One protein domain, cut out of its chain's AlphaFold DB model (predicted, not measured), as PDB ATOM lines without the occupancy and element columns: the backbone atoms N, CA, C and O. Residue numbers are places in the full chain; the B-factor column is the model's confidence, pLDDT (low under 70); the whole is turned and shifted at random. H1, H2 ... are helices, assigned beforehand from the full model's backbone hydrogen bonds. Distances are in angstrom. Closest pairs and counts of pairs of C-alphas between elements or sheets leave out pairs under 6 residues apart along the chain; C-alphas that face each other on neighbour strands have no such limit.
ATOM      1  N   PHE A   2     -10.209  38.275 -26.226       83.06
ATOM      2  CA  PHE A   2      -9.397  39.085 -25.316       83.06
ATOM      3  C   PHE A   2     -10.317  39.734 -24.272       83.06
ATOM      4  O   PHE A   2     -11.524  39.857 -24.504       83.06
ATOM      5  N   SER A   3      -9.765  40.154 -23.132       82.62
ATOM      6  CA  SER A   3     -10.547  40.810 -22.082       82.62
ATOM      7  C   SER A   3     -10.645  42.314 -22.315       82.62
ATOM      8  O   SER A   3      -9.697  42.948 -22.774       82.62
ATOM      9  N   ARG A   4     -11.783  42.900 -21.937       81.69
ATOM     10  CA  ARG A   4     -11.945  44.361 -21.845       81.69
ATOM     11  C   ARG A   4     -11.381  44.931 -20.540       81.69
ATOM     12  O   ARG A   4     -11.219  46.140 -20.436       81.69
ATOM     13  N   ALA A   5     -11.108  44.083 -19.547       80.00
ATOM     14  CA  ALA A   5     -10.502  44.514 -18.295       80.00
ATOM     15  C   ALA A   5      -9.004  44.768 -18.498       80.00
ATOM     16  O   ALA A   5      -8.316  43.938 -19.089       80.00
ATOM     17  N   PHE A   6      -8.504  45.885 -17.964       69.12
ATOM     18  CA  PHE A   6      -7.117  46.331 -18.135       69.12
ATOM     19  C   PHE A   6      -6.078  45.255 -17.755       69.12
ATOM     20  O   PHE A   6      -5.114  45.057 -18.486       69.12
ATOM     21  N   ASN A   7      -6.342  44.497 -16.682       75.50
ATOM     22  CA  ASN A   7      -5.505  43.385 -16.201       75.50
ATOM     23  C   ASN A   7      -6.161  42.003 -16.381       75.50
ATOM     24  O   ASN A   7      -5.743  41.021 -15.771       75.50
ATOM     25  N   GLY A   8      -7.240  41.909 -17.160       72.50
ATOM     26  CA  GLY A   8      -7.977  40.658 -17.307       72.50
ATOM     27  C   GLY A   8      -7.320  39.725 -18.316       72.50
ATOM     28  O   GLY A   8      -7.178  40.075 -19.486       72.50
ATOM     29  N   ILE A   9      -7.012  38.497 -17.906       76.69
ATOM     30  CA  ILE A   9      -6.626  37.423 -18.828       76.69
ATOM     31  C   ILE A   9      -7.872  36.596 -19.135       76.69
ATOM     32  O   ILE A   9      -8.592  36.180 -18.230       76.69
ATOM     33  N   THR A  10      -8.152  36.362 -20.417       81.94
ATOM     34  CA  THR A  10      -9.246  35.467 -20.809       81.94
ATOM     35  C   THR A  10      -8.767  34.024 -20.723       81.94
ATOM     36  O   THR A  10      -7.784  33.673 -21.370       81.94
ATOM     37  N   GLN A  11      -9.461  33.201 -19.941       82.88
ATOM     38  CA  GLN A  11      -9.141  31.785 -19.763       82.88
ATOM     39  C   GLN A  11     -10.303  30.903 -20.215       82.88
ATOM     40  O   GLN A  11     -11.473  31.287 -20.147       82.88
ATOM     41  N   ASP A  12      -9.964  29.701 -20.651       83.88
ATOM     42  CA  ASP A  12     -10.859  28.648 -21.125       83.88
ATOM     43  C   ASP A  12     -11.283  27.664 -20.019       83.88
ATOM     44  O   ASP A  12     -11.893  26.640 -20.303       83.88
ATOM     45  N   VAL A  13     -10.979  27.972 -18.756       84.38
ATOM     46  CA  VAL A  13     -11.160  27.060 -17.611       84.38
ATOM     47  C   VAL A  13     -12.599  26.974 -17.095       84.38
ATOM     48  O   VAL A  13     -12.958  26.020 -16.412       84.38
ATOM     49  N   TYR A  14     -13.440  27.958 -17.416       83.94
ATOM     50  CA  TYR A  14     -14.792  28.042 -16.870       83.94
ATOM     51  C   TYR A  14     -15.802  27.224 -17.684       83.94
ATOM     52  O   TYR A  14     -16.060  27.539 -18.851       83.94
ATOM     53  N   ASP A  15     -16.400  26.217 -17.038       86.62
ATOM     54  CA  ASP A  15     -17.374  25.273 -17.605       86.62
ATOM     55  C   ASP A  15     -18.816  25.569 -17.166       86.62
ATOM     56  O   ASP A  15     -19.502  24.745 -16.568       86.62
ATOM     57  N   TYR A  16     -19.267  26.793 -17.415       87.00
ATOM     58  CA  TYR A  16     -20.681  27.153 -17.318       87.00
ATOM     59  C   TYR A  16     -21.204  27.559 -18.700       87.00
ATOM     60  O   TYR A  16     -20.427  27.753 -19.639       87.00
ATOM     61  N   VAL A  17     -22.524  27.686 -18.849       85.94
ATOM     62  CA  VAL A  17     -23.154  28.086 -20.118       85.94
ATOM     63  C   VAL A  17     -22.642  29.456 -20.561       85.94
ATOM     64  O   VAL A  17     -22.795  30.443 -19.850       85.94
ATOM     65  N   GLY A  18     -22.011  29.516 -21.737       81.31
ATOM     66  CA  GLY A  18     -21.352  30.730 -22.235       81.31
ATOM     67  C   GLY A  18     -19.963  31.011 -21.638       81.31
ATOM     68  O   GLY A  18     -19.346  32.016 -21.985       81.31
ATOM     69  N   GLY A  19     -19.452  30.127 -20.779       87.00
ATOM     70  CA  GLY A  19     -18.106  30.196 -20.221       87.00
ATOM     71  C   GLY A  19     -17.007  29.917 -21.250       87.00
ATOM     72  O   GLY A  19     -17.242  29.415 -22.355       87.00
ATOM     73  N   GLY A  20     -15.766  30.231 -20.868       86.56
ATOM     74  CA  GLY A  20     -14.588  30.121 -21.733       86.56
ATOM     75  C   GLY A  20     -14.374  28.727 -22.331       86.56
ATOM     76  O   GLY A  20     -13.926  28.626 -23.474       86.56
ATOM     77  N   LYS A  21     -14.763  27.659 -21.621       89.25
ATOM     78  CA  LYS A  21     -14.631  26.280 -22.110       89.25
ATOM     79  C   LYS A  21     -15.521  26.015 -23.325       89.25
ATOM     80  O   LYS A  21     -15.045  25.486 -24.328       89.25
ATOM     81  N   GLN A  22     -16.781  26.452 -23.279       90.94
ATOM     82  CA  GLN A  22     -17.701  26.323 -24.415       90.94
ATOM     83  C   GLN A  22     -17.240  27.167 -25.607       90.94
ATOM     84  O   GLN A  22     -17.332  26.733 -26.752       90.94
ATOM     85  N   LEU A  23     -16.707  28.365 -25.351       90.56
ATOM     86  CA  LEU A  23     -16.158  29.221 -26.403       90.56
ATOM     87  C   LEU A  23     -14.958  28.557 -27.096       90.56
ATOM     88  O   LEU A  23     -14.881  28.567 -28.324       90.56
ATOM     89  N   LYS A  24     -14.063  27.915 -26.336       90.00
ATOM     90  CA  LYS A  24     -12.937  27.157 -26.896       90.00
ATOM     91  C   LYS A  24     -13.401  25.956 -27.718       90.00
ATOM     92  O   LYS A  24     -12.898  25.752 -28.817       90.00
ATOM     93  N   GLN A  25     -14.385  25.201 -27.229       89.88
ATOM     94  CA  GLN A  25     -14.981  24.082 -27.974       89.88
ATOM     95  C   GLN A  25     -15.611  24.529 -29.301       89.88
ATOM     96  O   GLN A  25     -15.576  23.786 -30.275       89.88
ATOM     97  N   LYS A  26     -16.128  25.762 -29.370       91.19
ATOM     98  CA  LYS A  26     -16.639  26.379 -30.605       91.19
ATOM     99  C   LYS A  26     -15.542  26.881 -31.559       91.19
ATOM    100  O   LYS A  26     -15.866  27.493 -32.571       91.19
ATOM    101  N   GLY A  27     -14.261  26.665 -31.252       89.19
ATOM    102  CA  GLY A  27     -13.136  27.072 -32.101       89.19
ATOM    103  C   GLY A  27     -12.701  28.529 -31.928       89.19
ATOM    104  O   GLY A  27     -11.958  29.054 -32.754       89.19
ATOM    105  N   ILE A  28     -13.139  29.210 -30.864       91.38
ATOM    106  CA  ILE A  28     -12.677  30.572 -30.587       91.38
ATOM    107  C   ILE A  28     -11.215  30.532 -30.134       91.38
ATOM    108  O   ILE A  28     -10.862  29.861 -29.166       91.38
ATOM    109  N   ILE A  29     -10.375  31.318 -30.806       91.06
ATOM    110  CA  ILE A  29      -8.950  31.461 -30.492       91.06
ATOM    111  C   ILE A  29      -8.784  32.437 -29.321       91.06
ATOM    112  O   ILE A  29      -9.250  33.576 -29.390       91.06
ATOM    113  N   PHE A  30      -8.125  32.023 -28.240       89.56
ATOM    114  CA  PHE A  30      -7.846  32.861 -27.066       89.56
ATOM    115  C   PHE A  30      -6.470  33.502 -27.194       89.56
ATOM    116  O   PHE A  30      -5.517  32.830 -27.557       89.56
ATOM    117  N   THR A  31      -6.359  34.793 -26.882       85.69
ATOM    118  CA  THR A  31      -5.075  35.500 -26.949       85.69
ATOM    119  C   THR A  31      -4.429  35.555 -25.572       85.69
ATOM    120  O   THR A  31      -5.069  36.004 -24.614       85.69
ATOM    121  N   LYS A  32      -3.152  35.183 -25.458       80.25
ATOM    122  CA  LYS A  32      -2.426  35.225 -24.177       80.25
ATOM    123  C   LYS A  32      -1.901  36.633 -23.871       80.25
ATOM    124  O   LYS A  32      -0.795  36.993 -24.255       80.25
ATOM    125  N   GLY A  33      -2.707  37.450 -23.190       80.19
ATOM    126  CA  GLY A  33      -2.263  38.750 -22.654       80.19
ATOM    127  C   GLY A  33      -2.066  39.863 -23.692       80.19
ATOM    128  O   GLY A  33      -1.463  40.893 -23.392       80.19
ATOM    129  N   LEU A  34      -2.574  39.693 -24.916       86.19
ATOM    130  CA  LEU A  34      -2.600  40.768 -25.907       86.19
ATOM    131  C   LEU A  34      -3.771  41.717 -25.636       86.19
ATOM    132  O   LEU A  34      -4.899  41.280 -25.406       86.19
ATOM    133  N   SER A  35      -3.520  43.025 -25.732       86.94
ATOM    134  CA  SER A  35      -4.604  44.007 -25.796       86.94
ATOM    135  C   SER A  35      -5.389  43.841 -27.101       86.94
ATOM    136  O   SER A  35      -4.847  43.364 -28.102       86.94
ATOM    137  N   GLY A  36      -6.648  44.289 -27.130       86.31
ATOM    138  CA  GLY A  36      -7.484  44.194 -28.334       86.31
ATOM    139  C   GLY A  36      -6.846  44.842 -29.570       86.31
ATOM    140  O   GLY A  36      -6.907  44.286 -30.664       86.31
ATOM    141  N   GLN A  37      -6.150  45.969 -29.393       91.06
ATOM    142  CA  GLN A  37      -5.423  46.639 -30.477       91.06
ATOM    143  C   GLN A  37      -4.252  45.789 -30.994       91.06
ATOM    144  O   GLN A  37      -4.124  45.596 -32.202       91.06
ATOM    145  N   LYS A  38      -3.439  45.220 -30.091       91.25
ATOM    146  CA  LYS A  38      -2.313  44.347 -30.463       91.25
ATOM    147  C   LYS A  38      -2.798  43.074 -31.158       91.25
ATOM    148  O   LYS A  38      -2.241  42.690 -32.181       91.25
ATOM    149  N   ALA A  39      -3.863  42.455 -30.646       91.88
ATOM    150  CA  ALA A  39      -4.475  41.278 -31.255       91.88
ATOM    151  C   ALA A  39      -5.021  41.578 -32.661       91.88
ATOM    152  O   ALA A  39      -4.814  40.784 -33.574       91.88
ATOM    153  N   ARG A  40      -5.654  42.745 -32.857       93.44
ATOM    154  CA  ARG A  40      -6.163  43.182 -34.164       93.44
ATOM    155  C   ARG A  40      -5.042  43.394 -35.177       93.44
ATOM    156  O   ARG A  40      -5.152  42.908 -36.295       93.44
ATOM    157  N   ILE A  41      -3.971  44.093 -34.798       94.81
ATOM    158  CA  ILE A  41      -2.818  44.309 -35.687       94.81
ATOM    159  C   ILE A  41      -2.180  42.969 -36.057       94.81
ATOM    160  O   ILE A  41      -1.961  42.710 -37.237       94.81
ATOM    161  N   LYS A  42      -1.962  42.089 -35.071       93.06
ATOM    162  CA  LYS A  42      -1.418  40.747 -35.307       93.06
ATOM    163  C   LYS A  42      -2.285  39.952 -36.282       93.06
ATOM    164  O   LYS A  42      -1.754  39.361 -37.212       93.06
ATOM    165  N   LEU A  43      -3.609  39.991 -36.111       94.19
ATOM    166  CA  LEU A  43      -4.545  39.336 -37.021       94.19
ATOM    167  C   LEU A  43      -4.444  39.892 -38.445       94.19
ATOM    168  O   LEU A  43      -4.340  39.111 -39.380       94.19
ATOM    169  N   MET A  44      -4.438  41.218 -38.616       95.81
ATOM    170  CA  MET A  44      -4.318  41.834 -39.945       95.81
ATOM    171  C   MET A  44      -3.018  41.418 -40.644       95.81
ATOM    172  O   MET A  44      -3.048  41.052 -41.809       95.81
ATOM    173  N   VAL A  45      -1.895  41.409 -39.921       95.06
ATOM    174  CA  VAL A  45      -0.593  40.989 -40.465       95.06
ATOM    175  C   VAL A  45      -0.578  39.505 -40.843       95.06
ATOM    176  O   VAL A  45       0.009  39.152 -41.863       95.06
ATOM    177  N   LEU A  46      -1.216  38.640 -40.048       94.75
ATOM    178  CA  LEU A  46      -1.314  37.205 -40.341       94.75
ATOM    179  C   LEU A  46      -2.214  36.927 -41.551       94.75
ATOM    180  O   LEU A  46      -1.896  36.055 -42.345       94.75
ATOM    181  N   LEU A  47      -3.305  37.679 -41.717       94.12
ATOM    182  CA  LEU A  47      -4.203  37.540 -42.871       94.12
ATOM    183  C   LEU A  47      -3.584  38.042 -44.183       94.12
ATOM    184  O   LEU A  47      -4.005  37.611 -45.251       94.12
ATOM    185  N   SER A  48      -2.590  38.930 -44.113       95.75
ATOM    186  CA  SER A  48      -1.863  39.430 -45.287       95.75
ATOM    187  C   SER A  48      -0.723  38.513 -45.752       95.75
ATOM    188  O   SER A  48      -0.017  38.868 -46.693       95.75
ATOM    189  N   GLN A  49      -0.495  37.372 -45.096       94.56
ATOM    190  CA  GLN A  49       0.600  36.445 -45.395       94.56
ATOM    191  C   GLN A  49       0.068  35.031 -45.640       94.56
ATOM    192  O   GLN A  49      -0.987  34.653 -45.136       94.56
ATOM    193  N   THR A  50       0.826  34.226 -46.382       92.56
ATOM    194  CA  THR A  50       0.590  32.780 -46.439       92.56
ATOM    195  C   THR A  50       1.074  32.165 -45.130       92.56
ATOM    196  O   THR A  50       2.230  32.345 -44.754       92.56
ATOM    197  N   LEU A  51       0.185  31.475 -44.418       93.06
ATOM    198  CA  LEU A  51       0.491  30.861 -43.128       93.06
ATOM    199  C   LEU A  51       0.809  29.373 -43.311       93.06
ATOM    200  O   LEU A  51       0.006  28.643 -43.886       93.06
ATOM    201  N   ASP A  52       1.936  28.916 -42.763       92.62
ATOM    202  CA  ASP A  52       2.309  27.490 -42.737       92.62
ATOM    203  C   ASP A  52       1.586  26.709 -41.628       92.62
ATOM    204  O   ASP A  52       1.507  25.480 -41.649       92.62
TER     205      ASP A  52
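Overview. This is residues 2 to 52 of the 59 residues of the protein "Asparaginase" of Mannheimia haemolytica (UniProt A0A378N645). This is a flat, loose model with little regular structure, in which a looping first stretch, residues 2 to 19, leads into the short helix H1, and an extended link runs from there to the longer helix H2. The second part of H2 and the tail after it, residues 43 to 52, stick out from the rest. The printed part has 51 residues with two named helices, H1 then H2, and no named strand; the class is all helix, with 18 residues in named elements. The radius of gyration of the C-alphas is 12.7 A and the spans are 36 by 26 by 13 A.

Arrangement. H1, residues 20 to 25, and H2, residues 36 to 47, are apart, with no C-alpha of the one within 8 A of the other. In H1 and H2 every O i to N i+4 pair is within hydrogen-bond range.

Along the chain. H1 begins at C-alpha 20 (-14.588, 30.121, -21.733). H2 is 16.3 A long and ends at C-alpha 47 (-4.203, 37.540, -42.871).

Size, cuts and confidence. The C-alphas of Tyr 16 and Thr 50, the two farthest apart, are 36.5 A apart. The printed part has no cut, and the link from H1 to H2 is short, with 10 residues. Phe 6 is under 70 in pLDDT.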